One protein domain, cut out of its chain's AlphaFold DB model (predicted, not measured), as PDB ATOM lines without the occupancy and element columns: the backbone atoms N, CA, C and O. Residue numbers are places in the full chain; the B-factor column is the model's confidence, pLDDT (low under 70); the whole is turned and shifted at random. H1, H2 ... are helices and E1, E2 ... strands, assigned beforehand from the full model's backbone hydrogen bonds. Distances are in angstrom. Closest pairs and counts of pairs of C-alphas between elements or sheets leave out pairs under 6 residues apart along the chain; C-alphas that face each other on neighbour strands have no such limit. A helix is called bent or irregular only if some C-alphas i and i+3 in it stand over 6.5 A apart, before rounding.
ATOM      1  N   LEU A 409      17.843  -5.977 -36.848       64.12
ATOM      2  CA  LEU A 409      17.365  -4.653 -36.446       64.12
ATOM      3  C   LEU A 409      18.241  -4.034 -35.354       64.12
ATOM      4  O   LEU A 409      18.641  -2.881 -35.461       64.12
ATOM      5  N   PHE A 410      18.544  -4.801 -34.312       60.66
ATOM      6  CA  PHE A 410      19.135  -4.257 -33.093       60.66
ATOM      7  C   PHE A 410      20.665  -4.313 -33.094       60.66
ATOM      8  O   PHE A 410      21.287  -3.368 -32.624       60.66
ATOM      9  N   GLU A 411      21.271  -5.322 -33.733       58.09
ATOM     10  CA  GLU A 411      22.731  -5.412 -33.912       58.09
ATOM     11  C   GLU A 411      23.291  -4.232 -34.721       58.09
ATOM     12  O   GLU A 411      24.345  -3.686 -34.403       58.09
ATOM     13  N   LYS A 412      22.578  -3.801 -35.772       57.00
ATOM     14  CA  LYS A 412      23.044  -2.715 -36.649       57.00
ATOM     15  C   LYS A 412      22.693  -1.314 -36.147       57.00
ATOM     16  O   LYS A 412      23.370  -0.363 -36.533       57.00
ATOM     17  N   LEU A 413      21.640  -1.170 -35.337       57.25
ATOM     18  CA  LEU A 413      21.241   0.119 -34.753       57.25
ATOM     19  C   LEU A 413      21.946   0.410 -33.426       57.25
ATOM     20  O   LEU A 413      22.220   1.576 -33.147       57.25
ATOM     21  N   GLY A 414      22.255  -0.629 -32.640       52.50
ATOM     22  CA  GLY A 414      22.749  -0.505 -31.268       52.50
ATOM     23  C   GLY A 414      24.013   0.336 -31.117       52.50
ATOM     24  O   GLY A 414      24.131   1.057 -30.137       52.50
ATOM     25  N   LEU A 415      24.884   0.345 -32.126       53.28
ATOM     26  CA  LEU A 415      26.226   0.926 -32.021       53.28
ATOM     27  C   LEU A 415      26.281   2.468 -32.046       53.28
ATOM     28  O   LEU A 415      27.367   3.030 -31.944       53.28
ATOM     29  N   LYS A 416      25.173   3.199 -32.290       63.19
ATOM     30  CA  LYS A 416      25.243   4.669 -32.516       63.19
ATOM     31  C   LYS A 416      24.069   5.508 -32.004       63.19
ATOM     32  O   LYS A 416      23.989   6.687 -32.345       63.19
ATOM     33  N   THR A 417      23.146   4.950 -31.224       76.81
ATOM     34  CA  THR A 417      21.938   5.681 -30.792       76.81
ATOM     35  C   THR A 417      21.682   5.580 -29.299       76.81
ATOM     36  O   THR A 417      22.049   4.587 -28.676       76.81
ATOM     37  N   THR A 418      20.991   6.575 -28.744       87.38
ATOM     38  CA  THR A 418      20.517   6.548 -27.361       87.38
ATOM     39  C   THR A 418      19.524   5.410 -27.149       87.38
ATOM     40  O   THR A 418      18.551   5.268 -27.896       87.38
ATOM     41  N   GLN A 419      19.733   4.621 -26.104       90.25
ATOM     42  CA  GLN A 419      18.875   3.505 -25.732       90.25
ATOM     43  C   GLN A 419      18.659   3.454 -24.220       90.25
ATOM     44  O   GLN A 419      19.521   3.830 -23.427       90.25
ATOM     45  N   ILE A 420      17.494   2.962 -23.822       93.12
ATOM     46  CA  ILE A 420      17.153   2.683 -22.434       93.12
ATOM     47  C   ILE A 420      16.702   1.228 -22.312       93.12
ATOM     48  O   ILE A 420      15.895   0.734 -23.106       93.12
ATOM     49  N   ILE A 421      17.249   0.537 -21.321       94.31
ATOM     50  CA  ILE A 421      16.919  -0.844 -20.981       94.31
ATOM     51  C   ILE A 421      16.347  -0.827 -19.572       94.31
ATOM     52  O   ILE A 421      16.966  -0.289 -18.659       94.31
ATOM     53  N   THR A 422      15.170  -1.408 -19.383       96.06
ATOM     54  CA  THR A 422      14.526  -1.512 -18.077       96.06
ATOM     55  C   THR A 422      14.116  -2.955 -17.821       96.06
ATOM     56  O   THR A 422      13.382  -3.527 -18.618       96.06
ATOM     57  N   GLU A 423      14.551  -3.543 -16.715       96.06
ATOM     58  CA  GLU A 423      14.335  -4.953 -16.382       96.06
ATOM     59  C   GLU A 423      13.670  -5.084 -15.012       96.06
ATOM     60  O   GLU A 423      14.166  -4.556 -14.019       96.06
ATOM     61  N   ILE A 424      12.536  -5.782 -14.962       95.06
ATOM     62  CA  ILE A 424      11.830  -6.143 -13.732       95.06
ATOM     63  C   ILE A 424      12.289  -7.536 -13.315       95.06
ATOM     64  O   ILE A 424      12.222  -8.467 -14.121       95.06
ATOM     65  N   SER A 425      12.708  -7.684 -12.056       92.62
ATOM     66  CA  SER A 425      13.201  -8.956 -11.524       92.62
ATOM     67  C   SER A 425      12.163 -10.080 -11.595       92.62
ATOM     68  O   SER A 425      10.949  -9.849 -11.631       92.62
ATOM     69  N   ASP A 426      12.646 -11.323 -11.568       88.56
ATOM     70  CA  ASP A 426      11.804 -12.527 -11.589       88.56
ATOM     71  C   ASP A 426      10.799 -12.588 -10.434       88.56
ATOM     72  O   ASP A 426       9.711 -13.135 -10.587       88.56
ATOM     73  N   ASP A 427      11.146 -12.007  -9.283       87.50
ATOM     74  CA  ASP A 427      10.286 -11.940  -8.102       87.50
ATOM     75  C   ASP A 427       9.384 -10.692  -8.055       87.50
ATOM     76  O   ASP A 427       8.631 -10.525  -7.095       87.50
ATOM     77  N   GLY A 428       9.469  -9.812  -9.061       88.50
ATOM     78  CA  GLY A 428       8.657  -8.599  -9.169       88.50
ATOM     79  C   GLY A 428       8.916  -7.557  -8.078       88.50
ATOM     80  O   GLY A 428       8.054  -6.717  -7.822       88.50
ATOM     81  N   LYS A 429      10.067  -7.601  -7.391       89.56
ATOM     82  CA  LYS A 429      10.379  -6.660  -6.299       89.56
ATOM     83  C   LYS A 429      11.260  -5.498  -6.709       89.56
ATOM     84  O   LYS A 429      11.194  -4.451  -6.073       89.56
ATOM     85  N   THR A 430      12.094  -5.670  -7.726       92.50
ATOM     86  CA  THR A 430      13.066  -4.653  -8.136       92.50
ATOM     87  C   THR A 430      12.943  -4.350  -9.617       92.50
ATOM     88  O   THR A 430      12.499  -5.186 -10.406       92.50
ATOM     89  N   ILE A 431      13.322  -3.131  -9.984       94.56
ATOM     90  CA  ILE A 431      13.398  -2.677 -11.365       94.56
ATOM     91  C   ILE A 431      14.754  -2.019 -11.598       94.56
ATOM     92  O   ILE A 431      15.152  -1.110 -10.871       94.56
ATOM     93  N   THR A 432      15.468  -2.495 -12.610       94.19
ATOM     94  CA  THR A 432      16.764  -1.952 -13.023       94.19
ATOM     95  C   THR A 432      16.568  -1.141 -14.291       94.19
ATOM     96  O   THR A 432      15.954  -1.633 -15.227       94.19
ATOM     97  N   THR A 433      17.056   0.096 -14.344       95.12
ATOM     98  CA  THR A 433      17.025   0.941 -15.546       95.12
ATOM     99  C   THR A 433      18.431   1.371 -15.927       95.12
ATOM    100  O   THR A 433      19.082   2.066 -15.152       95.12
ATOM    101  N   THR A 434      18.855   1.041 -17.139       94.06
ATOM    102  CA  THR A 434      20.143   1.417 -17.724       94.06
ATOM    103  C   THR A 434      19.909   2.342 -18.911       94.06
ATOM    104  O   THR A 434      19.186   1.978 -19.839       94.06
ATOM    105  N   LEU A 435      20.511   3.529 -18.897       92.25
ATOM    106  CA  LEU A 435      20.507   4.464 -20.021       92.25
ATOM    107  C   LEU A 435      21.897   4.488 -20.662       92.25
ATOM    108  O   LEU A 435      22.897   4.685 -19.973       92.25
ATOM    109  N   ILE A 436      21.943   4.311 -21.978       88.12
ATOM    110  CA  ILE A 436      23.172   4.247 -22.770       88.12
ATOM    111  C   ILE A 436      23.041   5.250 -23.919       88.12
ATOM    112  O   ILE A 436      22.040   5.226 -24.635       88.12
ATOM    113  N   ASP A 437      24.039   6.105 -24.123       85.19
ATOM    114  CA  ASP A 437      24.143   6.960 -25.309       85.19
ATOM    115  C   ASP A 437      25.410   6.624 -26.091       85.19
ATOM    116  O   ASP A 437      26.503   6.714 -25.545       85.19
ATOM    117  N   ARG A 438      25.268   6.219 -27.362       79.00
ATOM    118  CA  ARG A 438      26.397   5.894 -28.262       79.00
ATOM    119  C   ARG A 438      27.441   4.965 -27.607       79.00
ATOM    120  O   ARG A 438      28.626   5.278 -27.590       79.00
ATOM    121  N   ASP A 439      26.971   3.851 -27.045       78.62
ATOM    122  CA  ASP A 439      27.748   2.841 -26.295       78.62
ATOM    123  C   ASP A 439      28.349   3.301 -24.952       78.62
ATOM    124  O   ASP A 439      28.974   2.511 -24.246       78.62
ATOM    125  N   ILE A 440      28.089   4.539 -24.530       81.44
ATOM    126  CA  ILE A 440      28.479   5.055 -23.219       81.44
ATOM    127  C   ILE A 440      27.313   4.872 -22.247       81.44
ATOM    128  O   ILE A 440      26.240   5.452 -22.414       81.44
ATOM    129  N   VAL A 441      27.513   4.069 -21.200       86.56
ATOM    130  CA  VAL A 441      26.540   3.956 -20.103       86.56
ATOM    131  C   VAL A 441      26.525   5.280 -19.344       86.56
ATOM    132  O   VAL A 441      27.538   5.666 -18.767       86.56
ATOM    133  N   ILE A 442      25.383   5.969 -19.348       85.62
ATOM    134  CA  ILE A 442      25.184   7.246 -18.650       85.62
ATOM    135  C   ILE A 442      24.876   6.985 -17.177       85.62
ATOM    136  O   ILE A 442      25.500   7.558 -16.283       85.62
ATOM    137  N   TYR A 443      23.910   6.098 -16.932       86.38
ATOM    138  CA  TYR A 443      23.574   5.624 -15.598       86.38
ATOM    139  C   TYR A 443      22.945   4.234 -15.641       86.38
ATOM    140  O   TYR A 443      22.313   3.840 -16.629       86.38
ATOM    141  N   LYS A 444      23.024   3.540 -14.510       89.81
ATOM    142  CA  LYS A 444      22.258   2.337 -14.198       89.81
ATOM    143  C   LYS A 444      21.691   2.471 -12.792       89.81
ATOM    144  O   LYS A 444      22.437   2.671 -11.848       89.81
ATOM    145  N   LEU A 445      20.373   2.395 -12.652       87.62
ATOM    146  CA  LEU A 445      19.664   2.564 -11.382       87.62
ATOM    147  C   LEU A 445      18.910   1.288 -11.030       87.62
ATOM    148  O   LEU A 445      18.194   0.759 -11.878       87.62
ATOM    149  N   VAL A 446      19.027   0.837  -9.784       88.88
ATOM    150  CA  VAL A 446      18.231  -0.256  -9.217       88.88
ATOM    151  C   VAL A 446      17.270   0.333  -8.191       88.88
ATOM    152  O   VAL A 446      17.682   0.997  -7.240       88.88
ATOM    153  N   GLU A 447      15.978   0.091  -8.380       89.69
ATOM    154  CA  GLU A 447      14.897   0.640  -7.561       89.69
ATOM    155  C   GLU A 447      13.971  -0.461  -7.038       89.69
ATOM    156  O   GLU A 447      13.784  -1.495  -7.682       89.69
ATOM    157  N   GLU A 448      13.335  -0.223  -5.889       89.62
ATOM    158  CA  GLU A 448      12.205  -1.036  -5.441       89.62
ATOM    159  C   GLU A 448      11.010  -0.794  -6.375       89.62
ATOM    160  O   GLU A 448      10.603   0.348  -6.630       89.62
ATOM    161  N   LEU A 449      10.435  -1.876  -6.901       89.88
ATOM    162  CA  LEU A 449       9.290  -1.787  -7.791       89.88
ATOM    163  C   LEU A 449       8.082  -1.269  -7.005       89.88
ATOM    164  O   LEU A 449       7.649  -1.842  -6.006       89.88
ATOM    165  N   SER A 450       7.498  -0.175  -7.490       86.94
ATOM    166  CA  SER A 450       6.343   0.431  -6.836       86.94
ATOM    167  C   SER A 450       5.186  -0.564  -6.693       86.94
ATOM    168  O   SER A 450       4.796  -1.217  -7.660       86.94
ATOM    169  N   LYS A 451       4.540  -0.594  -5.517       87.12
ATOM    170  CA  LYS A 451       3.391  -1.478  -5.218       87.12
ATOM    171  C   LYS A 451       2.227  -1.357  -6.212       87.12
ATOM    172  O   LYS A 451       1.416  -2.272  -6.313       87.12
ATOM    173  N   LYS A 452       2.135  -0.254  -6.966       90.62
ATOM    174  CA  LYS A 452       1.152  -0.095  -8.054       90.62
ATOM    175  C   LYS A 452       1.403  -1.011  -9.261       90.62
ATOM    176  O   LYS A 452       0.522  -1.090 -10.110       90.62
ATOM    177  N   TYR A 453       2.559  -1.675  -9.337       91.88
ATOM    178  CA  TYR A 453       2.993  -2.572 -10.415       91.88
ATOM    179  C   TYR A 453       3.107  -4.037  -9.968       91.88
ATOM    180  O   TYR A 453       3.854  -4.813 -10.550       91.88
ATOM    181  N   SER A 454       2.348  -4.427  -8.942       89.19
ATOM    182  CA  SER A 454       2.422  -5.744  -8.296       89.19
ATOM    183  C   SER A 454       2.132  -6.955  -9.192       89.19
ATOM    184  O   SER A 454       2.363  -8.075  -8.756       89.19
ATOM    185  N   TYR A 455       1.570  -6.765 -10.389       89.75
ATOM    186  CA  TYR A 455       1.313  -7.851 -11.347       89.75
ATOM    187  C   TYR A 455       2.468  -8.064 -12.339       89.75
ATOM    188  O   TYR A 455       2.339  -8.878 -13.247       89.75
ATOM    189  N   LEU A 456       3.558  -7.296 -12.234       92.62
ATOM    190  CA  LEU A 456       4.669  -7.349 -13.183       92.62
ATOM    191  C   LEU A 456       5.860  -8.092 -12.581       92.62
ATOM    192  O   LEU A 456       6.345  -7.725 -11.513       92.62
ATOM    193  N   HIS A 457       6.359  -9.099 -13.292       92.69
ATOM    194  CA  HIS A 457       7.574  -9.832 -12.942       92.69
ATOM    195  C   HIS A 457       8.204 -10.439 -14.201       92.69
ATOM    196  O   HIS A 457       7.484 -10.815 -15.130       92.69
ATOM    197  N   ASN A 458       9.535 -10.541 -14.230       92.00
ATOM    198  CA  ASN A 458      10.303 -11.046 -15.376       92.00
ATOM    199  C   ASN A 458       9.915 -10.370 -16.711       92.00
ATOM    200  O   ASN A 458       9.497 -11.009 -17.682       92.00
ATOM    201  N   ILE A 459       9.987  -9.036 -16.726       95.00
ATOM    202  CA  ILE A 459       9.645  -8.211 -17.891       95.00
ATOM    203  C   ILE A 459      10.829  -7.324 -18.236       95.00
ATOM    204  O   ILE A 459      11.383  -6.662 -17.359       95.00
ATOM    205  N   LYS A 460      11.173  -7.257 -19.519       94.38
ATOM    206  CA  LYS A 460      12.229  -6.391 -20.041       94.38
ATOM    207  C   LYS A 460      11.660  -5.409 -21.057       94.38
ATOM    208  O   LYS A 460      10.954  -5.786 -21.984       94.38
ATOM    209  N   PHE A 461      11.974  -4.136 -20.889       95.25
ATOM    210  CA  PHE A 461      11.712  -3.072 -21.846       95.25
ATOM    211  C   PHE A 461      13.042  -2.643 -22.459       95.25
ATOM    212  O   PHE A 461      14.014  -2.421 -21.742       95.25
ATOM    213  N   HIS A 462      13.088  -2.496 -23.775       91.38
ATOM    214  CA  HIS A 462      14.266  -2.006 -24.482       91.38
ATOM    215  C   HIS A 462      13.816  -1.019 -25.546       91.38
ATOM    216  O   HIS A 462      13.089  -1.389 -26.466       91.38
ATOM    217  N   LEU A 463      14.201   0.243 -25.403       92.00
ATOM    218  CA  LEU A 463      13.722   1.326 -26.251       92.00
ATOM    219  C   LEU A 463      14.899   2.151 -26.769       92.00
ATOM    220  O   LEU A 463      15.739   2.602 -26.001       92.00
ATOM    221  N   PHE A 464      14.923   2.360 -28.075       88.81
ATOM    222  CA  PHE A 464      15.896   3.140 -28.820       88.81
ATOM    223  C   PHE A 464      15.248   4.434 -29.279       88.81
ATOM    224  O   PHE A 464      14.145   4.436 -29.840       88.81
ATOM    225  N   TYR A 465      15.969   5.526 -29.091       89.12
ATOM    226  CA  TYR A 465      15.652   6.797 -29.707       89.12
ATOM    227  C   TYR A 465      16.432   6.943 -31.015       89.12
ATOM    228  O   TYR A 465      17.650   6.790 -31.059       89.12
ATOM    229  N   LEU A 466      15.722   7.266 -32.093       84.31
ATOM    230  CA  LEU A 466      16.315   7.461 -33.410       84.31
ATOM    231  C   LEU A 466      16.369   8.954 -33.742       84.31
ATOM    232  O   LEU A 466      15.337   9.585 -33.997       84.31
ATOM    233  N   ASN A 467      17.583   9.505 -33.803       79.38
ATOM    234  CA  ASN A 467      17.840  10.828 -34.377       79.38
ATOM    235  C   ASN A 467      17.705  10.804 -35.922       79.38
ATOM    236  O   ASN A 467      17.419   9.761 -36.518       79.38
ATOM    237  N   GLN A 468      17.843  11.953 -36.599       78.38
ATOM    238  CA  GLN A 468      17.648  12.020 -38.057       78.38
ATOM    239  C   GLN A 468      18.676  11.179 -38.819       78.38
ATOM    240  O   GLN A 468      18.277  10.353 -39.647       78.38
ATOM    241  N   GLY A 469      19.963  11.296 -38.479       78.62
ATOM    242  CA  GLY A 469      21.012  10.432 -39.023       78.62
ATOM    243  C   GLY A 469      20.697   8.939 -38.863       78.62
ATOM    244  O   GLY A 469      20.762   8.181 -39.833       78.62
ATOM    245  N   ALA A 470      20.247   8.511 -37.682       79.56
ATOM    246  CA  ALA A 470      19.859   7.132 -37.406       79.56
ATOM    247  C   ALA A 470      18.647   6.687 -38.229       79.56
ATOM    248  O   ALA A 470      18.635   5.563 -38.717       79.56
ATOM    249  N   LYS A 471      17.653   7.555 -38.464       82.69
ATOM    250  CA  LYS A 471      16.510   7.249 -39.349       82.69
ATOM    251  C   LYS A 471      16.929   7.086 -40.807       82.69
ATOM    252  O   LYS A 471      16.406   6.210 -41.501       82.69
ATOM    253  N   VAL A 472      17.850   7.921 -41.286       81.94
ATOM    254  CA  VAL A 472      18.398   7.812 -42.646       81.94
ATOM    255  C   VAL A 472      19.182   6.509 -42.784       81.94
ATOM    256  O   VAL A 472      18.955   5.752 -43.730       81.94
ATOM    257  N   ASN A 473      20.041   6.206 -41.809       78.75
ATOM    258  CA  ASN A 473      20.834   4.982 -41.804       78.75
ATOM    259  C   ASN A 473      19.944   3.736 -41.673       78.75
ATOM    260  O   ASN A 473      20.123   2.771 -42.412       78.75
ATOM    261  N   PHE A 474      18.905   3.799 -40.834       80.38
ATOM    262  CA  PHE A 474      17.868   2.775 -40.725       80.38
ATOM    263  C   PHE A 474      17.243   2.475 -42.083       80.38
ATOM    264  O   PHE A 474      17.212   1.324 -42.501       80.38
ATOM    265  N   LYS A 475      16.785   3.505 -42.808       81.88
ATOM    266  CA  LYS A 475      16.168   3.323 -44.129       81.88
ATOM    267  C   LYS A 475      17.149   2.709 -45.128       81.88
ATOM    268  O   LYS A 475      16.753   1.869 -45.928       81.88
ATOM    269  N   LYS A 476      18.420   3.114 -45.081       78.44
ATOM    270  CA  LYS A 476      19.474   2.566 -45.943       78.44
ATOM    271  C   LYS A 476      19.736   1.085 -45.660       78.44
ATOM    272  O   LYS A 476      19.953   0.326 -46.595       78.44
ATOM    273  N   ILE A 477      19.710   0.684 -44.389       74.31
ATOM    274  CA  ILE A 477      19.972  -0.693 -43.957       74.31
ATOM    275  C   ILE A 477      18.753  -1.590 -44.188       74.31
ATOM    276  O   ILE A 477      18.906  -2.688 -44.708       74.31
ATOM    277  N   MET A 478      17.563  -1.129 -43.801       73.81
ATOM    278  CA  MET A 478      16.332  -1.926 -43.780       73.81
ATOM    279  C   MET A 478      15.523  -1.834 -45.079       73.81
ATOM    280  O   MET A 478      14.567  -2.581 -45.253       73.81
ATOM    281  N   GLY A 479      15.831  -0.884 -45.968       72.94
ATOM    282  CA  GLY A 479      15.069  -0.614 -47.197       72.94
ATOM    283  C   GLY A 479      13.716   0.083 -46.979       72.94
ATOM    284  O   GLY A 479      13.154   0.638 -47.923       72.94
ATOM    285  N   VAL A 480      13.216   0.127 -45.741       79.06
ATOM    286  CA  VAL A 480      11.929   0.726 -45.349       79.06
ATOM    287  C   VAL A 480      12.112   1.815 -44.294       79.06
ATOM    288  O   VAL A 480      13.102   1.841 -43.563       79.06
ATOM    289  N   ARG A 481      11.170   2.761 -44.202       82.44
ATOM    290  CA  ARG A 481      11.236   3.819 -43.178       82.44
ATOM    291  C   ARG A 481      10.855   3.261 -41.808       82.44
ATOM    292  O   ARG A 481       9.970   2.423 -41.716       82.44
ATOM    293  N   VAL A 482      11.412   3.833 -40.738       80.94
ATOM    294  CA  VAL A 482      11.067   3.499 -39.336       80.94
ATOM    295  C   VAL A 482       9.553   3.448 -39.113       80.94
ATOM    296  O   VAL A 482       9.028   2.470 -38.598       80.94
ATOM    297  N   LYS A 483       8.836   4.477 -39.584       80.81
ATOM    298  CA  LYS A 483       7.375   4.560 -39.463       80.81
ATOM    299  C   LYS A 483       6.659   3.348 -40.078       80.81
ATOM    300  O   LYS A 483       5.639   2.932 -39.549       80.81
ATOM    301  N   GLU A 484       7.149   2.850 -41.213       79.06
ATOM    302  CA  GLU A 484       6.565   1.724 -41.959       79.06
ATOM    303  C   GLU A 484       6.957   0.383 -41.351       79.06
ATOM    304  O   GLU A 484       6.142  -0.533 -41.325       79.06
ATOM    305  N   TYR A 485       8.187   0.286 -40.847       79.88
ATOM    306  CA  TYR A 485       8.695  -0.930 -40.238       79.88
ATOM    307  C   TYR A 485       7.927  -1.278 -38.964       79.88
ATOM    308  O   TYR A 485       7.492  -2.419 -38.813       79.88
ATOM    309  N   GLY A 486       7.751  -0.293 -38.083       81.25
ATOM    310  CA  GLY A 486       7.170  -0.481 -36.763       81.25
ATOM    311  C   GLY A 486       7.989   0.190 -35.667       81.25
ATOM    312  O   GLY A 486       9.145   0.554 -35.881       81.25
ATOM    313  N   SER A 487       7.373   0.369 -34.502       85.69
ATOM    314  CA  SER A 487       7.937   1.130 -33.381       85.69
ATOM    315  C   SER A 487       8.299   0.219 -32.205       85.69
ATOM    316  O   SER A 487       9.435  -0.230 -32.108       85.69
ATOM    317  N   VAL A 488       7.347  -0.087 -31.320       90.50
ATOM    318  CA  VAL A 488       7.575  -0.860 -30.093       90.50
ATOM    319  C   VAL A 488       6.848  -2.198 -30.172       90.50
ATOM    320  O   VAL A 488       5.624  -2.264 -30.077       90.50
ATOM    321  N   TYR A 489       7.615  -3.269 -30.336       90.62
ATOM    322  CA  TYR A 489       7.101  -4.632 -30.451       90.62
ATOM    323  C   TYR A 489       6.853  -5.265 -29.081       90.62
ATOM    324  O   TYR A 489       7.606  -5.030 -28.143       90.62
ATOM    325  N   LEU A 490       5.838  -6.117 -28.958       91.50
ATOM    326  CA  LEU A 490       5.604  -6.907 -27.749       91.50
ATOM    327  C   LEU A 490       5.927  -8.372 -28.023       91.50
ATOM    328  O   LEU A 490       5.398  -8.943 -28.972       91.50
ATOM    329  N   TYR A 491       6.753  -8.978 -27.183       88.31
ATOM    330  CA  TYR A 491       7.106 -10.389 -27.209       88.31
ATOM    331  C   TYR A 491       6.647 -11.049 -25.914       88.31
ATOM    332  O   TYR A 491       6.812 -10.497 -24.828       88.31
ATOM    333  N   LYS A 492       6.096 -12.254 -26.028       85.56
ATOM    334  CA  LYS A 492       5.812 -13.135 -24.901       85.56
ATOM    335  C   LYS A 492       6.571 -14.440 -25.111       85.56
ATOM    336  O   LYS A 492       6.364 -15.109 -26.120       85.56
ATOM    337  N   ASN A 493       7.454 -14.790 -24.176       78.62
ATOM    338  CA  ASN A 493       8.276 -16.005 -24.220       78.62
ATOM    339  C   ASN A 493       9.029 -16.192 -25.556       78.62
ATOM    340  O   ASN A 493       9.037 -17.279 -26.130       78.62
ATOM    341  N   GLY A 494       9.624 -15.111 -26.072       76.94
ATOM    342  CA  GLY A 494      10.416 -15.117 -27.310       76.94
ATOM    343  C   GLY A 494       9.631 -14.921 -28.611       76.94
ATOM    344  O   GLY A 494      10.249 -14.702 -29.648       76.94
ATOM    345  N   PHE A 495       8.294 -14.923 -28.569       80.31
ATOM    346  CA  PHE A 495       7.439 -14.761 -29.749       80.31
ATOM    347  C   PHE A 495       6.681 -13.443 -29.732       80.31
ATOM    348  O   PHE A 495       6.099 -13.065 -28.716       80.31
ATOM    349  N   ARG A 496       6.614 -12.773 -30.881       85.38
ATOM    350  CA  ARG A 496       5.840 -11.540 -31.053       85.38
ATOM    351  C   ARG A 496       4.333 -11.738 -30.786       85.38
ATOM    352  O   ARG A 496       3.731 -12.764 -31.119       85.38
ATOM    353  N   VAL A 497       3.698 -10.719 -30.221       86.88
ATOM    354  CA  VAL A 497       2.246 -10.602 -30.053       86.88
ATOM    355  C   VAL A 497       1.751  -9.474 -30.958       86.88
ATOM    356  O   VAL A 497       2.087  -8.311 -30.745       86.88
ATOM    357  N   ASN A 498       0.952  -9.804 -31.974       84.00
ATOM    358  CA  ASN A 498       0.321  -8.809 -32.851       84.00
ATOM    359  C   ASN A 498      -0.884  -8.156 -32.150       84.00
ATOM    360  O   ASN A 498      -1.529  -8.829 -31.343       84.00
ATOM    361  N   PRO A 499      -1.210  -6.876 -32.419       86.62
ATOM    362  CA  PRO A 499      -0.646  -5.996 -33.454       86.62
ATOM    363  C   PRO A 499       0.483  -5.072 -32.954       86.62
ATOM    364  O   PRO A 499       0.856  -4.123 -33.641       86.62
ATOM    365  N   TYR A 500       1.025  -5.300 -31.751       89.69
ATOM    366  CA  TYR A 500       1.963  -4.361 -31.127       89.69
ATOM    367  C   TYR A 500       3.182  -4.090 -32.015       89.69
ATOM    368  O   TYR A 500       3.902  -5.012 -32.426       89.69
ATOM    369  N   GLY A 501       3.398  -2.806 -32.294       86.94
ATOM    370  CA  GLY A 501       4.491  -2.316 -33.125       86.94
ATOM    371  C   GLY A 501       4.206  -2.323 -34.626       86.94
ATOM    372  O   GLY A 501       5.078  -1.900 -35.373       86.94
ATOM    373  N   ASP A 502       3.031  -2.762 -35.093       86.31
ATOM    374  CA  ASP A 502       2.653  -2.624 -36.506       86.31
ATOM    375  C   ASP A 502       2.444  -1.153 -36.903       86.31
ATOM    376  O   ASP A 502       2.205  -0.270 -36.074       86.31
ATOM    377  N   HIS A 503       2.516  -0.869 -38.207       85.25
ATOM    378  CA  HIS A 503       2.302   0.483 -38.718       85.25
ATOM    379  C   HIS A 503       0.915   1.018 -38.318       85.25
ATOM    380  O   HIS A 503      -0.120   0.524 -38.768       85.25
ATOM    381  N   GLY A 504       0.911   2.113 -37.556       82.94
ATOM    382  CA  GLY A 504      -0.309   2.783 -37.102       82.94
ATOM    383  C   GLY A 504      -0.926   2.186 -35.836       82.94
ATOM    384  O   GLY A 504      -1.934   2.719 -35.373       82.94
ATOM    385  N   ASP A 505      -0.333   1.136 -35.259       87.25
ATOM    386  CA  ASP A 505      -0.709   0.663 -33.930       87.25
ATOM    387  C   ASP A 505      -0.199   1.637 -32.860       87.25
ATOM    388  O   ASP A 505       0.997   1.895 -32.746       87.25
ATOM    389  N   ASP A 506      -1.123   2.159 -32.055       88.56
ATOM    390  CA  ASP A 506      -0.819   2.956 -30.863       88.56
ATOM    391  C   ASP A 506      -1.432   2.309 -29.616       88.56
ATOM    392  O   ASP A 506      -1.996   2.973 -28.741       88.56
ATOM    393  N   SER A 507      -1.356   0.978 -29.517       88.06
ATOM    394  CA  SER A 507      -1.909   0.235 -28.380       88.06
ATOM    395  C   SER A 507      -1.298   0.672 -27.037       88.06
ATOM    396  O   SER A 507      -1.970   0.636 -25.996       88.06
ATOM    397  N   LEU A 508      -0.054   1.167 -27.062       89.56
ATOM    398  CA  LEU A 508       0.637   1.760 -25.914       89.56
ATOM    399  C   LEU A 508       0.258   3.233 -25.660       89.56
ATOM    400  O   LEU A 508       0.446   3.709 -24.545       89.56
ATOM    401  N   GLY A 509      -0.388   3.935 -26.594       89.19
ATOM    402  CA  GLY A 509      -0.872   5.315 -26.430       89.19
ATOM    403  C   GLY A 509       0.219   6.391 -26.450       89.19
ATOM    404  O   GLY A 509       0.055   7.431 -25.811       89.19
ATOM    405  N   ILE A 510       1.334   6.125 -27.127       91.06
ATOM    406  CA  ILE A 510       2.495   7.010 -27.249       91.06
ATOM    407  C   ILE A 510       2.147   8.212 -28.141       91.06
ATOM    408  O   ILE A 510       2.355   9.358 -27.740       91.06
ATOM    409  N   ASP A 511       1.553   7.981 -29.316       89.06
ATOM    410  CA  ASP A 511       1.197   9.065 -30.243       89.06
ATOM    411  C   ASP A 511       0.012   9.892 -29.712       89.06
ATOM    412  O   ASP A 511       0.013  11.122 -29.829       89.06
ATOM    413  N   VAL A 512      -0.962   9.255 -29.046       88.69
ATOM    414  CA  VAL A 512      -2.031   9.969 -28.319       88.69
ATOM    415  C   VAL A 512      -1.443  10.914 -27.269       88.69
ATOM    416  O   VAL A 512      -1.859  12.072 -27.184       88.69
ATOM    417  N   ARG A 513      -0.448  10.458 -26.497       87.12
ATOM    418  CA  ARG A 513       0.232  11.286 -25.491       87.12
ATOM    419  C   ARG A 513       0.985  12.452 -26.133       87.12
ATOM    420  O   ARG A 513       0.882  13.575 -25.638       87.12
ATOM    421  N   LYS A 514       1.665  12.223 -27.261       85.56
ATOM    422  CA  LYS A 514       2.333  13.284 -28.032       85.56
ATOM    423  C   LYS A 514       1.357  14.358 -28.516       85.56
ATOM    424  O   LYS A 514       1.677  15.539 -28.446       85.56
ATOM    425  N   GLY A 515       0.160  13.969 -28.958       82.38
ATOM    426  CA  GLY A 515      -0.862  14.901 -29.450       82.38
ATOM    427  C   GLY A 515      -1.588  15.717 -28.370       82.38
ATOM    428  O   GLY A 515      -2.109  16.787 -28.674       82.38
ATOM    429  N   GLN A 516      -1.648  15.231 -27.125       76.88
ATOM    430  CA  GLN A 516      -2.352  15.895 -26.012       76.88
ATOM    431  C   GLN A 516      -1.463  16.842 -25.185       76.88
ATOM    432  O   GLN A 516      -1.964  17.571 -24.328       76.88
ATOM    433  N   GLY A 517      -0.148  16.814 -25.403       59.12
ATOM    434  CA  GLY A 517       0.834  17.579 -24.642       59.12
ATOM    435  C   GLY A 517       1.019  19.023 -25.101       59.12
ATOM    436  O   GLY A 517       0.978  19.315 -26.289       59.12
ATOM    437  N   TYR A 518       1.331  19.911 -24.151       56.38
ATOM    438  CA  TYR A 518       1.914  21.230 -24.440       56.38
ATOM    439  C   TYR A 518       3.457  21.188 -24.549       56.38
ATOM    440  O   TYR A 518       4.065  22.180 -24.936       56.38
ATOM    441  N   GLY A 519       4.090  20.060 -24.189       64.38
ATOM    442  CA  GLY A 519       5.544  19.846 -24.225       64.38
ATOM    443  C   GLY A 519       6.010  18.992 -25.412       64.38
ATOM    444  O   GLY A 519       5.199  18.366 -26.096       64.38
ATOM    445  N   ARG A 520       7.329  18.948 -25.653       72.75
ATOM    446  CA  ARG A 520       7.950  18.089 -26.679       72.75
ATOM    447  C   ARG A 520       8.007  16.641 -26.171       72.75
ATOM    448  O   ARG A 520       8.842  16.323 -25.338       72.75
ATOM    449  N   TYR A 521       7.119  15.775 -26.662       85.69
ATOM    450  CA  TYR A 521       7.123  14.333 -26.363       85.69
ATOM    451  C   TYR A 521       7.597  13.504 -27.559       85.69
ATOM    452  O   TYR A 521       7.431  13.910 -28.717       85.69
ATOM    453  N   LEU A 522       8.161  12.326 -27.277       88.06
ATOM    454  CA  LEU A 522       8.550  11.371 -28.311       88.06
ATOM    455  C   LEU A 522       7.304  10.651 -28.837       88.06
ATOM    456  O   LEU A 522       6.331  10.422 -28.121       88.06
ATOM    457  N   GLY A 523       7.312  10.336 -30.126       88.31
ATOM    458  CA  GLY A 523       6.248   9.616 -30.814       88.31
ATOM    459  C   GLY A 523       6.765   8.332 -31.441       88.31
ATOM    460  O   GLY A 523       7.965   8.056 -31.472       88.31
ATOM    461  N   LEU A 524       5.854   7.570 -32.039       87.94
ATOM    462  CA  LEU A 524       6.172   6.277 -32.653       87.94
ATOM    463  C   LEU A 524       7.158   6.389 -33.829       87.94
ATOM    464  O   LEU A 524       7.750   5.400 -34.241       87.94
ATOM    465  N   ARG A 525       7.352   7.590 -34.392       85.62
ATOM    466  CA  ARG A 525       8.312   7.839 -35.485       85.62
ATOM    467  C   ARG A 525       9.740   8.081 -35.005       85.62
ATOM    468  O   ARG A 525      10.653   8.071 -35.830       85.62
ATOM    469  N   GLU A 526       9.921   8.399 -33.729       86.31
ATOM    470  CA  GLU A 526      11.228   8.633 -33.108       86.31
ATOM    471  C   GLU A 526      11.730   7.419 -32.319       86.31
ATOM    472  O   GLU A 526      12.855   7.444 -31.831       86.31
ATOM    473  N   LEU A 527      10.913   6.372 -32.197       89.12
ATOM    474  CA  LEU A 527      11.151   5.257 -31.296       89.12
ATOM    475  C   LEU A 527      11.160   3.928 -32.041       89.12
ATOM    476  O   LEU A 527      10.267   3.653 -32.843       89.12
ATOM    477  N   ILE A 528      12.128   3.084 -31.701       88.38
ATOM    478  CA  ILE A 528      12.105   1.649 -31.983       88.38
ATOM    479  C   ILE A 528      12.366   0.912 -30.684       88.38
ATOM    480  O   ILE A 528      13.205   1.331 -29.903       88.38
ATOM    481  N   GLY A 529      11.679  -0.188 -30.423       89.19
ATOM    482  CA  GLY A 529      11.923  -0.939 -29.207       89.19
ATOM    483  C   GLY A 529      11.173  -2.250 -29.134       89.19
ATOM    484  O   GLY A 529      10.476  -2.663 -30.063       89.19
ATOM    485  N   ARG A 530      11.318  -2.898 -27.988       89.75
ATOM    486  CA  ARG A 530      10.618  -4.123 -27.645       89.75
ATOM    487  C   ARG A 530      10.261  -4.168 -26.165       89.75
ATOM    488  O   ARG A 530      10.933  -3.587 -25.318       89.75
ATOM    489  N   ILE A 531       9.187  -4.884 -25.886       93.31
ATOM    490  CA  ILE A 531       8.737  -5.280 -24.563       93.31
ATOM    491  C   ILE A 531       8.748  -6.801 -24.558       93.31
ATOM    492  O   ILE A 531       8.152  -7.414 -25.436       93.31
ATOM    493  N   GLU A 532       9.409  -7.411 -23.592       91.00
ATOM    494  CA  GLU A 532       9.549  -8.855 -23.465       91.00
ATOM    495  C   GLU A 532       8.924  -9.290 -22.147       91.00
ATOM    496  O   GLU A 532       9.347  -8.859 -21.079       91.00
ATOM    497  N   ILE A 533       7.894 -10.127 -22.231       91.06
ATOM    498  CA  ILE A 533       7.234 -10.751 -21.089       91.06
ATOM    499  C   ILE A 533       7.691 -12.205 -21.050       91.06
ATOM    500  O   ILE A 533       7.343 -12.986 -21.940       91.06
ATOM    501  N   ASN A 534       8.452 -12.571 -20.026       85.75
ATOM    502  CA  ASN A 534       9.050 -13.894 -19.899       85.75
ATOM    503  C   ASN A 534       8.462 -14.636 -18.694       85.75
ATOM    504  O   ASN A 534       7.976 -14.027 -17.746       85.75
ATOM    505  N   GLY A 535       8.501 -15.963 -18.698       78.25
ATOM    506  CA  GLY A 535       8.080 -16.741 -17.533       78.25
ATOM    507  C   GLY A 535       6.569 -17.006 -17.430       78.25
ATOM    508  O   GLY A 535       5.811 -16.832 -18.392       78.25
ATOM    509  N   GLU A 536       6.132 -17.435 -16.234       72.38
ATOM    510  CA  GLU A 536       4.727 -17.723 -15.872       72.38
ATOM    511  C   GLU A 536       3.933 -16.426 -15.700       72.38
ATOM    512  O   GLU A 536       3.591 -16.006 -14.604       72.38
ATOM    513  N   ASN A 537       3.661 -15.758 -16.815       80.56
ATOM    514  CA  ASN A 537       2.915 -14.508 -16.868       80.56
ATOM    515  C   ASN A 537       1.462 -14.779 -17.322       80.56
ATOM    516  O   ASN A 537       1.043 -14.423 -18.435       80.56
ATOM    517  N   ASP A 538       0.699 -15.478 -16.473       77.94
ATOM    518  CA  ASP A 538      -0.664 -15.968 -16.762       77.94
ATOM    519  C   ASP A 538      -1.702 -14.859 -16.918       77.94
ATOM    520  O   ASP A 538      -2.704 -15.029 -17.624       77.94
ATOM    521  N   ASP A 539      -1.458 -13.702 -16.308       84.25
ATOM    522  CA  ASP A 539      -2.313 -12.533 -16.462       84.25
ATOM    523  C   ASP A 539      -2.210 -11.927 -17.871       84.25
ATOM    524  O   ASP A 539      -3.162 -11.318 -18.360       84.25
ATOM    525  N   PHE A 540      -1.108 -12.142 -18.590       86.06
ATOM    526  CA  PHE A 540      -0.914 -11.640 -19.951       86.06
ATOM    527  C   PHE A 540      -1.474 -12.614 -20.995       86.06
ATOM    528  O   PHE A 540      -0.740 -13.254 -21.753       86.06
ATOM    529  N   LYS A 541      -2.801 -12.756 -21.031       82.56
ATOM    530  CA  LYS A 541      -3.496 -13.646 -21.976       82.56
ATOM    531  C   LYS A 541      -3.682 -12.979 -23.336       82.56
ATOM    532  O   LYS A 541      -4.265 -11.903 -23.420       82.56
ATOM    533  N   GLU A 542      -3.260 -13.644 -24.407       82.25
ATOM    534  CA  GLU A 542      -3.584 -13.221 -25.773       82.25
ATOM    535  C   GLU A 542      -5.101 -13.295 -26.015       82.25
ATOM    536  O   GLU A 542      -5.794 -14.194 -25.520       82.25
ATOM    537  N   THR A 543      -5.630 -12.368 -26.805       78.62
ATOM    538  CA  THR A 543      -7.024 -12.382 -27.271       78.62
ATOM    539  C   THR A 543      -7.292 -13.572 -28.200       78.62
ATOM    540  O   THR A 543      -6.376 -14.254 -28.664       78.62
ATOM    541  N   SER A 544      -8.563 -13.954 -28.370       65.94
ATOM    542  CA  SER A 544      -8.923 -15.086 -29.246       65.94
ATOM    543  C   SER A 544      -8.796 -14.726 -30.723       65.94
ATOM    544  O   SER A 544      -8.284 -15.533 -31.491       65.94
ATOM    545  N   SER A 545      -9.178 -13.503 -31.092       66.00
ATOM    546  CA  SER A 545      -8.835 -12.897 -32.378       66.00
ATOM    547  C   SER A 545      -7.339 -12.590 -32.397       66.00
ATOM    548  O   SER A 545      -6.877 -11.800 -31.579       66.00
ATOM    549  N   ARG A 546      -6.572 -13.185 -33.311       66.69
ATOM    550  CA  ARG A 546      -5.103 -13.050 -33.326       66.69
ATOM    551  C   ARG A 546      -4.590 -11.643 -33.660       66.69
ATOM    552  O   ARG A 546      -3.436 -11.346 -33.374       66.69
ATOM    553  N   ASP A 547      -5.474 -10.769 -34.136       63.84
ATOM    554  CA  ASP A 547      -5.221  -9.340 -34.372       63.84
ATOM    555  C   ASP A 547      -5.545  -8.451 -33.150       63.84
ATOM    556  O   ASP A 547      -5.404  -7.233 -33.201       63.84
ATOM    557  N   GLY A 548      -6.036  -9.032 -32.048       68.69
ATOM    558  CA  GLY A 548      -6.564  -8.282 -30.903       68.69
ATOM    559  C   GLY A 548      -5.557  -7.981 -29.788       68.69
ATOM    560  O   GLY A 548      -5.926  -7.329 -28.810       68.69
ATOM    561  N   GLY A 549      -4.311  -8.461 -29.885       83.94
ATOM    562  CA  GLY A 549      -3.293  -8.247 -28.855       83.94
ATOM    563  C   GLY A 549      -3.534  -9.036 -27.573       83.94
ATOM    564  O   GLY A 549      -4.049 -10.160 -27.588       83.94
ATOM    565  N   ILE A 550      -3.149  -8.441 -26.444       87.31
ATOM    566  CA  ILE A 550      -3.361  -8.990 -25.100       87.31
ATOM    567  C   ILE A 550      -4.705  -8.499 -24.554       87.31
ATOM    568  O   ILE A 550      -5.128  -7.368 -24.799       87.31
ATOM    569  N   ILE A 551      -5.386  -9.349 -23.783       86.75
ATOM    570  CA  ILE A 551      -6.604  -8.982 -23.063       86.75
ATOM    571  C   ILE A 551      -6.304  -7.796 -22.140       86.75
ATOM    572  O   ILE A 551      -5.455  -7.865 -21.253       86.75
ATOM    573  N   LYS A 552      -7.050  -6.704 -22.328       89.38
ATOM    574  CA  LYS A 552      -6.900  -5.457 -21.567       89.38
ATOM    575  C   LYS A 552      -7.431  -5.621 -20.141       89.38
ATOM    576  O   LYS A 552      -8.566  -5.263 -19.841       89.38
ATOM    577  N   ASN A 553      -6.605  -6.187 -19.267       91.06
ATOM    578  CA  ASN A 553      -6.871  -6.361 -17.841       91.06
ATOM    579  C   ASN A 553      -5.990  -5.431 -16.977       91.06
ATOM    580  O   ASN A 553      -5.352  -4.491 -17.465       91.06
ATOM    581  N   ARG A 554      -5.976  -5.675 -15.660       91.12
ATOM    582  CA  ARG A 554      -5.184  -4.887 -14.704       91.12
ATOM    583  C   ARG A 554      -3.680  -5.010 -14.958       91.12
ATOM    584  O   ARG A 554      -3.014  -3.980 -14.973       91.12
ATOM    585  N   ALA A 555      -3.175  -6.216 -15.227       92.25
ATOM    586  CA  ALA A 555      -1.766  -6.444 -15.547       92.25
ATOM    587  C   ALA A 555      -1.341  -5.681 -16.814       92.25
ATOM    588  O   ALA A 555      -0.342  -4.969 -16.790       92.25
ATOM    589  N   TYR A 556      -2.158  -5.701 -17.876       92.94
ATOM    590  CA  TYR A 556      -1.925  -4.892 -19.081       92.94
ATOM    591  C   TYR A 556      -1.828  -3.391 -18.774       92.94
ATOM    592  O   TYR A 556      -0.952  -2.685 -19.276       92.94
ATOM    593  N   SER A 557      -2.727  -2.895 -17.925       93.06
ATOM    594  CA  SER A 557      -2.761  -1.476 -17.553       93.06
ATOM    595  C   SER A 557      -1.510  -1.084 -16.760       93.06
ATOM    596  O   SER A 557      -0.937  -0.024 -17.000       93.06
ATOM    597  N   GLN A 558      -1.055  -1.958 -15.858       94.69
ATOM    598  CA  GLN A 558       0.187  -1.776 -15.111       94.69
ATOM    599  C   GLN A 558       1.421  -1.842 -16.011       94.69
ATOM    600  O   GLN A 558       2.288  -0.988 -15.869       94.69
ATOM    601  N   LEU A 559       1.473  -2.777 -16.965       95.25
ATOM    602  CA  LEU A 559       2.557  -2.894 -17.945       95.25
ATOM    603  C   LEU A 559       2.734  -1.587 -18.717       95.25
ATOM    604  O   LEU A 559       3.833  -1.043 -18.770       95.25
ATOM    605  N   LYS A 560       1.633  -1.057 -19.265       94.75
ATOM    606  CA  LYS A 560       1.635   0.203 -20.011       94.75
ATOM    607  C   LYS A 560       2.141   1.368 -19.154       94.75
ATOM    608  O   LYS A 560       2.984   2.132 -19.610       94.75
ATOM    609  N   LEU A 561       1.640   1.497 -17.925       93.81
ATOM    610  CA  LEU A 561       2.049   2.567 -17.009       93.81
ATOM    611  C   LEU A 561       3.511   2.431 -16.563       93.81
ATOM    612  O   LEU A 561       4.214   3.430 -16.466       93.81
ATOM    613  N   CYS A 562       3.981   1.207 -16.320       94.62
ATOM    614  CA  CYS A 562       5.367   0.935 -15.952       94.62
ATOM    615  C   CYS A 562       6.322   1.264 -17.108       94.62
ATOM    616  O   CYS A 562       7.298   1.984 -16.900       94.62
ATOM    617  N   PHE A 563       5.991   0.829 -18.330       95.44
ATOM    618  CA  PHE A 563       6.706   1.214 -19.547       95.44
ATOM    619  C   PHE A 563       6.748   2.741 -19.712       95.44
ATOM    620  O   PHE A 563       7.800   3.312 -19.990       95.44
ATOM    621  N   GLU A 564       5.626   3.428 -19.492       93.44
ATOM    622  CA  GLU A 564       5.575   4.886 -19.584       93.44
ATOM    623  C   GLU A 564       6.476   5.568 -18.537       93.44
ATOM    624  O   GLU A 564       7.226   6.483 -18.872       93.44
ATOM    625  N   ASP A 565       6.420   5.124 -17.279       91.25
ATOM    626  CA  ASP A 565       7.106   5.759 -16.150       91.25
ATOM    627  C   ASP A 565       8.619   5.507 -16.121       91.25
ATOM    628  O   ASP A 565       9.386   6.444 -15.887       91.25
ATOM    629  N   TYR A 566       9.048   4.263 -16.347       91.44
ATOM    630  CA  TYR A 566      10.447   3.854 -16.186       91.44
ATOM    631  C   TYR A 566      11.228   3.788 -17.499       91.44
ATOM    632  O   TYR A 566      12.451   3.866 -17.468       91.44
ATOM    633  N   CYS A 567      10.550   3.691 -18.643       93.00
ATOM    634  CA  CYS A 567      11.205   3.595 -19.944       93.00
ATOM    635  C   CYS A 567      10.989   4.882 -20.756       93.00
ATOM    636  O   CYS A 567      11.908   5.687 -20.907       93.00
ATOM    637  N   LEU A 568       9.754   5.147 -21.201       93.06
ATOM    638  CA  LEU A 568       9.456   6.247 -22.126       93.06
ATOM    639  C   LEU A 568       9.766   7.631 -21.535       93.06
ATOM    640  O   LEU A 568      10.519   8.390 -22.136       93.06
ATOM    641  N   LYS A 569       9.230   7.968 -20.354       91.38
ATOM    642  CA  LYS A 569       9.440   9.290 -19.731       91.38
ATOM    643  C   LYS A 569      10.898   9.549 -19.369       91.38
ATOM    644  O   LYS A 569      11.328  10.699 -19.405       91.38
ATOM    645  N   ARG A 570      11.648   8.515 -18.978       91.12
ATOM    646  CA  ARG A 570      13.073   8.657 -18.639       91.12
ATOM    647  C   ARG A 570      13.904   8.934 -19.887       91.12
ATOM    648  O   ARG A 570      14.682   9.883 -19.878       91.12
ATOM    649  N   LEU A 571      13.659   8.185 -20.965       91.25
ATOM    650  CA  LEU A 571      14.285   8.438 -22.263       91.25
ATOM    651  C   LEU A 571      13.923   9.825 -22.803       91.25
ATOM    652  O   LEU A 571      14.802  10.564 -23.227       91.25
ATOM    653  N   GLU A 572      12.645  10.209 -22.741       89.69
ATOM    654  CA  GLU A 572      12.179  11.537 -23.152       89.69
ATOM    655  C   GLU A 572      12.879  12.657 -22.394       89.69
ATOM    656  O   GLU A 572      13.389  13.571 -23.027       89.69
ATOM    657  N   LYS A 573      12.939  12.586 -21.058       87.25
ATOM    658  CA  LYS A 573      13.629  13.603 -20.253       87.25
ATOM    659  C   LYS A 573      15.096  13.727 -20.650       87.25
ATOM    660  O   LYS A 573      15.599  14.833 -20.776       87.25
ATOM    661  N   TYR A 574      15.780  12.613 -20.892       87.06
ATOM    662  CA  TYR A 574      17.172  12.661 -21.325       87.06
ATOM    663  C   TYR A 574      17.326  13.297 -22.718       87.06
ATOM    664  O   TYR A 574      18.086  14.244 -22.894       87.06
ATOM    665  N   VAL A 575      16.550  12.845 -23.704       84.38
ATOM    666  CA  VAL A 575      16.654  13.328 -25.092       84.38
ATOM    667  C   VAL A 575      16.186  14.783 -25.241       84.38
ATOM    668  O   VAL A 575      16.775  15.557 -25.996       84.38
ATOM    669  N   VAL A 576      15.115  15.166 -24.547       79.19
ATOM    670  CA  VAL A 576      14.491  16.490 -24.670       79.19
ATOM    671  C   VAL A 576      15.163  17.509 -23.756       79.19
ATOM    672  O   VAL A 576      15.462  18.608 -24.221       79.19
ATOM    673  N   ASP A 577      15.417  17.161 -22.491       73.94
ATOM    674  CA  ASP A 577      15.894  18.123 -21.490       73.94
ATOM    675  C   ASP A 577      17.427  18.155 -21.385       73.94
ATOM    676  O   ASP A 577      17.985  19.222 -21.132       73.94
ATOM    677  N   ALA A 578      18.115  17.019 -21.574       70.00
ATOM    678  CA  ALA A 578      19.575  16.963 -21.455       70.00
ATOM    679  C   ALA A 578      20.274  17.256 -22.793       70.00
ATOM    680  O   ALA A 578      21.054  18.201 -22.859       70.00
ATOM    681  N   ILE A 579      19.920  16.522 -23.856       71.38
ATOM    682  CA  ILE A 579      20.534  16.637 -25.200       71.38
ATOM    683  C   ILE A 579      19.902  17.764 -26.058       71.38
ATOM    684  O   ILE A 579      20.338  18.026 -27.173       71.38
ATOM    685  N   LYS A 580      18.851  18.447 -25.569       64.38
ATOM    686  CA  LYS A 580      18.143  19.535 -26.285       64.38
ATOM    687  C   LYS A 580      17.763  19.181 -27.730       64.38
ATOM    688  O   LYS A 580      18.076  19.870 -28.702       64.38
ATOM    689  N   TRP A 581      16.986  18.116 -27.890       55.31
ATOM    690  CA  TRP A 581      16.471  17.751 -29.206       55.31
ATOM    691  C   TRP A 581      15.607  18.861 -29.852       55.31
ATOM    692  O   TRP A 581      14.563  19.269 -29.322       55.31
ATOM    693  N   GLY A 582      16.018  19.305 -31.050       50.09
ATOM    694  CA  GLY A 582      15.246  20.181 -31.942       50.09
ATOM    695  C   GLY A 582      15.468  21.687 -31.760       50.09
ATOM    696  O   GLY A 582      14.500  22.442 -31.896       50.09
ATOM    697  N   THR A 583      16.673  22.129 -31.386       43.59
ATOM    698  CA  THR A 583      17.012  23.565 -31.288       43.59
ATOM    699  C   THR A 583      17.868  24.139 -32.421       43.59
ATOM    700  O   THR A 583      17.816  25.351 -32.564       43.59
ATOM    701  N   PHE A 584      18.522  23.353 -33.287       36.19
ATOM    702  CA  PHE A 584      19.217  23.866 -34.486       36.19
ATOM    703  C   PHE A 584      19.183  22.858 -35.652       36.19
ATOM    704  O   PHE A 584      19.051  21.652 -35.429       36.19
ATOM    705  N   ASP A 585      19.193  23.372 -36.888       36.31
ATOM    706  CA  ASP A 585      19.210  22.602 -38.139       36.31
ATOM    707  C   ASP A 585      20.514  21.795 -38.269       36.31
ATOM    708  O   ASP A 585      21.593  22.321 -38.034       36.31
ATOM    709  N   TYR A 586      20.373  20.535 -38.700       31.91
ATOM    710  CA  TYR A 586      21.422  19.560 -39.042       31.91
ATOM    711  C   TYR A 586      22.405  19.115 -37.938       31.91
ATOM    712  O   TYR A 586      23.386  19.775 -37.653       31.91
ATOM    713  N   ASP A 587      22.153  17.899 -37.428       36.97
ATOM    714  CA  ASP A 587      23.096  16.832 -37.017       36.97
ATOM    715  C   ASP A 587      24.316  17.109 -36.102       36.97
ATOM    716  O   ASP A 587      24.957  16.137 -35.696       36.97
ATOM    717  N   ASP A 588      24.583  18.333 -35.658       42.25
ATOM    718  CA  ASP A 588      25.580  18.610 -34.619       42.25
ATOM    719  C   ASP A 588      24.951  18.379 -33.245       42.25
ATOM    720  O   ASP A 588      24.498  19.284 -32.543       42.25
ATOM    721  N   VAL A 589      24.840  17.101 -32.882       44.25
ATOM    722  CA  VAL A 589      24.552  16.722 -31.503       44.25
ATOM    723  C   VAL A 589      25.668  17.307 -30.640       44.25
ATOM    724  O   VAL A 589      26.823  16.954 -30.877       44.25
ATOM    725  N   GLU A 590      25.309  18.164 -29.669       48.03
ATOM    726  CA  GLU A 590      26.192  18.629 -28.587       48.03
ATOM    727  C   GLU A 590      27.096  17.448 -28.186       48.03
ATOM    728  O   GLU A 590      26.613  16.342 -27.889       48.03
ATOM    729  N   ASP A 591      28.411  17.634 -28.324       53.22
ATOM    730  CA  ASP A 591      29.376  16.613 -27.940       53.22
ATOM    731  C   ASP A 591      29.111  16.303 -26.463       53.22
ATOM    732  O   ASP A 591      28.916  17.224 -25.670       53.22
ATOM    733  N   LEU A 592      29.079  15.028 -26.055       53.16
ATOM    734  CA  LEU A 592      28.848  14.671 -24.641       53.16
ATOM    735  C   LEU A 592      29.902  15.306 -23.708       53.16
ATOM    736  O   LEU A 592      29.750  15.259 -22.490       53.16
ATOM    737  N   ASN A 593      30.958  15.881 -24.291       53.62
ATOM    738  CA  ASN A 593      32.023  16.652 -23.672       53.62
ATOM    739  C   ASN A 593      31.704  18.125 -23.390       53.62
ATOM    740  O   ASN A 593      32.506  18.755 -22.713       53.62
ATOM    741  N   ASP A 594      30.577  18.661 -23.851       65.88
ATOM    742  CA  ASP A 594      30.150  20.014 -23.499       65.88
ATOM    743  C   ASP A 594      29.753  20.102 -22.013       65.88
ATOM    744  O   ASP A 594      28.894  19.354 -21.529       65.88
ATOM    745  N   ASP A 595      30.380  21.027 -21.284       63.84
ATOM    746  CA  ASP A 595      30.196  21.201 -19.840       63.84
ATOM    747  C   ASP A 595      28.731  21.505 -19.482       63.84
ATOM    748  O   ASP A 595      28.210  20.983 -18.491       63.84
ATOM    749  N   GLU A 596      28.023  22.285 -20.312       66.75
ATOM    750  CA  GLU A 596      26.613  22.627 -20.084       66.75
ATOM    751  C   GLU A 596      25.709  21.390 -20.228       66.75
ATOM    752  O   GLU A 596      24.779  21.174 -19.442       66.75
ATOM    753  N   THR A 597      26.000  20.534 -21.207       69.12
ATOM    754  CA  THR A 597      25.308  19.257 -21.417       69.12
ATOM    755  C   THR A 597      25.526  18.308 -20.238       69.12
ATOM    756  O   THR A 597      24.555  17.743 -19.714       69.12
ATOM    757  N   LYS A 598      26.763  18.172 -19.739       69.38
ATOM    758  CA  LYS A 598      27.051  17.332 -18.562       69.38
ATOM    759  C   LYS A 598      26.366  17.855 -17.295       69.38
ATOM    760  O   LYS A 598      25.814  17.049 -16.543       69.38
ATOM    761  N   GLU A 599      26.292  19.172 -17.083       69.31
ATOM    762  CA  GLU A 599      25.542  19.767 -15.963       69.31
ATOM    763  C   GLU A 599      24.047  19.407 -15.997       69.31
ATOM    764  O   GLU A 599      23.453  19.049 -14.970       69.31
ATOM    765  N   ARG A 600      23.414  19.449 -17.178       73.44
ATOM    766  CA  ARG A 600      22.002  19.055 -17.328       73.44
ATOM    767  C   ARG A 600      21.798  17.566 -17.061       73.44
ATOM    768  O   ARG A 600      20.830  17.204 -16.383       73.44
ATOM    769  N   ILE A 601      22.703  16.712 -17.548       75.19
ATOM    770  CA  ILE A 601      22.668  15.265 -17.286       75.19
ATOM    771  C   ILE A 601      22.791  14.999 -15.781       75.19
ATOM    772  O   ILE A 601      21.982  14.251 -15.229       75.19
ATOM    773  N   LEU A 602      23.723  15.665 -15.093       72.31
ATOM    774  CA  LEU A 602      23.871  15.574 -13.637       72.31
ATOM    775  C   LEU A 602      22.605  16.030 -12.903       72.31
ATOM    776  O   LEU A 602      22.133  15.334 -12.007       72.31
ATOM    777  N   SER A 603      21.993  17.150 -13.301       74.94
ATOM    778  CA  SER A 603      20.724  17.613 -12.714       74.94
ATOM    779  C   SER A 603      19.600  16.583 -12.865       74.94
ATOM    780  O   SER A 603      18.800  16.378 -11.945       74.94
ATOM    781  N   LEU A 604      19.529  15.920 -14.022       79.12
ATOM    782  CA  LEU A 604      18.551  14.874 -14.301       79.12
ATOM    783  C   LEU A 604      18.801  13.634 -13.438       79.12
ATOM    784  O   LEU A 604      17.859  13.134 -12.820       79.12
ATOM    785  N   ILE A 605      20.055  13.187 -13.349       74.69
ATOM    786  CA  ILE A 605      20.474  12.074 -12.495       74.69
ATOM    787  C   ILE A 605      20.130  12.367 -11.030       74.69
ATOM    788  O   ILE A 605      19.511  11.529 -10.377       74.69
ATOM    789  N   SER A 606      20.426  13.572 -10.538       70.75
ATOM    790  CA  SER A 606      20.121  13.976  -9.163       70.75
ATOM    791  C   SER A 606      18.635  13.900  -8.838       70.75
ATOM    792  O   SER A 606      18.252  13.339  -7.815       70.75
ATOM    793  N   LYS A 607      17.774  14.375  -9.745       76.75
ATOM    794  CA  LYS A 607      16.314  14.292  -9.568       76.75
ATOM    795  C   LYS A 607      15.791  12.855  -9.571       76.75
ATOM    796  O   LYS A 607      14.769  12.592  -8.944       76.75
ATOM    797  N   LEU A 608      16.437  11.945 -10.302       74.12
ATOM    798  CA  LEU A 608      16.081  10.524 -10.296       74.12
ATOM    799  C   LEU A 608      16.571   9.838  -9.013       74.12
ATOM    800  O   LEU A 608      15.807   9.100  -8.393       74.12
ATOM    801  N   ALA A 609      17.799  10.132  -8.583       66.94
ATOM    802  CA  ALA A 609      18.426   9.559  -7.394       66.94
ATOM    803  C   ALA A 609      17.783  10.020  -6.071       66.94
ATOM    804  O   ALA A 609      17.757   9.257  -5.108       66.94
ATOM    805  N   ASP A 610      17.219  11.234  -6.023       63.59
ATOM    806  CA  ASP A 610      16.527  11.776  -4.840       63.59
ATOM    807  C   ASP A 610      15.198  11.061  -4.517       63.59
ATOM    808  O   ASP A 610      14.549  11.377  -3.519       63.59
ATOM    809  N   THR A 611      14.760  10.092  -5.327       69.81
ATOM    810  CA  THR A 611      13.550   9.323  -5.021       69.81
ATOM    811  C   THR A 611      13.804   8.254  -3.951       69.81
ATOM    812  O   THR A 611      14.810   7.540  -3.949       69.81
TER     813      THR A 611
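Overview. This is residues 409 to 611 of the 921 residues of the protein "ATP-binding protein" of Ancylomarina euxinus (UniProt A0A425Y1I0). Picture one twisted sheet of six strands, with the long, nearly straight helix H5 over one face and the short H1 over the other; after H5 the chain folds back as H6, beside edge strand E3. H2, which follows E4, and H4 both lie off the sheet, and the short H3, which comes after H2 in the chain, only grazes it with residues 482 to 485. The 203 printed residues run H1 E1 E2 E3 E4 H2 H3 E5 H4 E6 H5 H6, a mixed class of six named helices and six strands. The mixed sheet has the order E3 E2 E1 E4 E6 E5; the whole is compact, radius of gyration of the C-alphas 17.0 A, spanning 50 by 43 by 34 A.

Along the chain. Find C-alpha 409 at (17.365, -4.653, -36.446), where H1 begins; it runs to 416 and is only just irregular, C-alphas 412 and 415 being 6.7 A apart. Next come E1, 419 to 424; E2, 430 to 437, 23.5 A; E3, 440 to 448, 24.9 A; and E4, 459 to 465, 20.0 A. Then read H2, 468 to 478; H3, 482 to 485; E5, 488 to 492; H4, 510 to 516; and E6, 527 to 533, 19.4 A. H5, 554 to 578, was assigned as one helix by its hydrogen bonds but is bent, C-alphas 566 and 569 being 6.6 A apart: arm H5a is 554 to 566, 18.0 A, and H5b 569 to 578. H6, 595 to 609, 20.7 A, ends at C-alpha 609, (18.426, 9.559, -7.394).

Arrangement. E1 E2 E3 form a meander, each strand the antiparallel neighbour of the one before; look for N 421 and O 434, 2.8 A, and N 433 and O 445, 2.8 A. With E4 they form a Greek key, E1 and E4 being antiparallel, with N 422 and O 461 at 2.8 A. E4 and E6 are antiparallel, N 462 to O 530 2.9 A. E5, H4, E6 form a strand-helix-strand unit, parallel neighbour strands with a helix between, its crossover left-handed; N 491 and O 531 are 2.7 A apart. H1 and H5b are on opposite faces, at heights over the sheet of 8.8 A and 10.2 A. H5b and H6 form a helical hairpin and touch, closest C-alphas Ala 578 and Arg 600, 5.2 A, at a shallow tilt of 27 degrees, opposite ways. H1 touches H2, closest C-alphas Leu 413 and Phe 474, 7.4 A. H2, H4, H5a, H5b and H6 have every O i to N i+4 pair within hydrogen-bond range, H1 2 of 4; H3 is too short for one.

Size, cuts and confidence. The C-alphas farthest apart, Ser 544 and Asp 595, are 54.2 A apart. The printed part has no cut; E5 to H4, E6 to H5 and H5 to H6 are long links. Expect pLDDT under 70 at 409 to 416, 517 to 519, 544 to 548, 580 to 599 and 609 to 611.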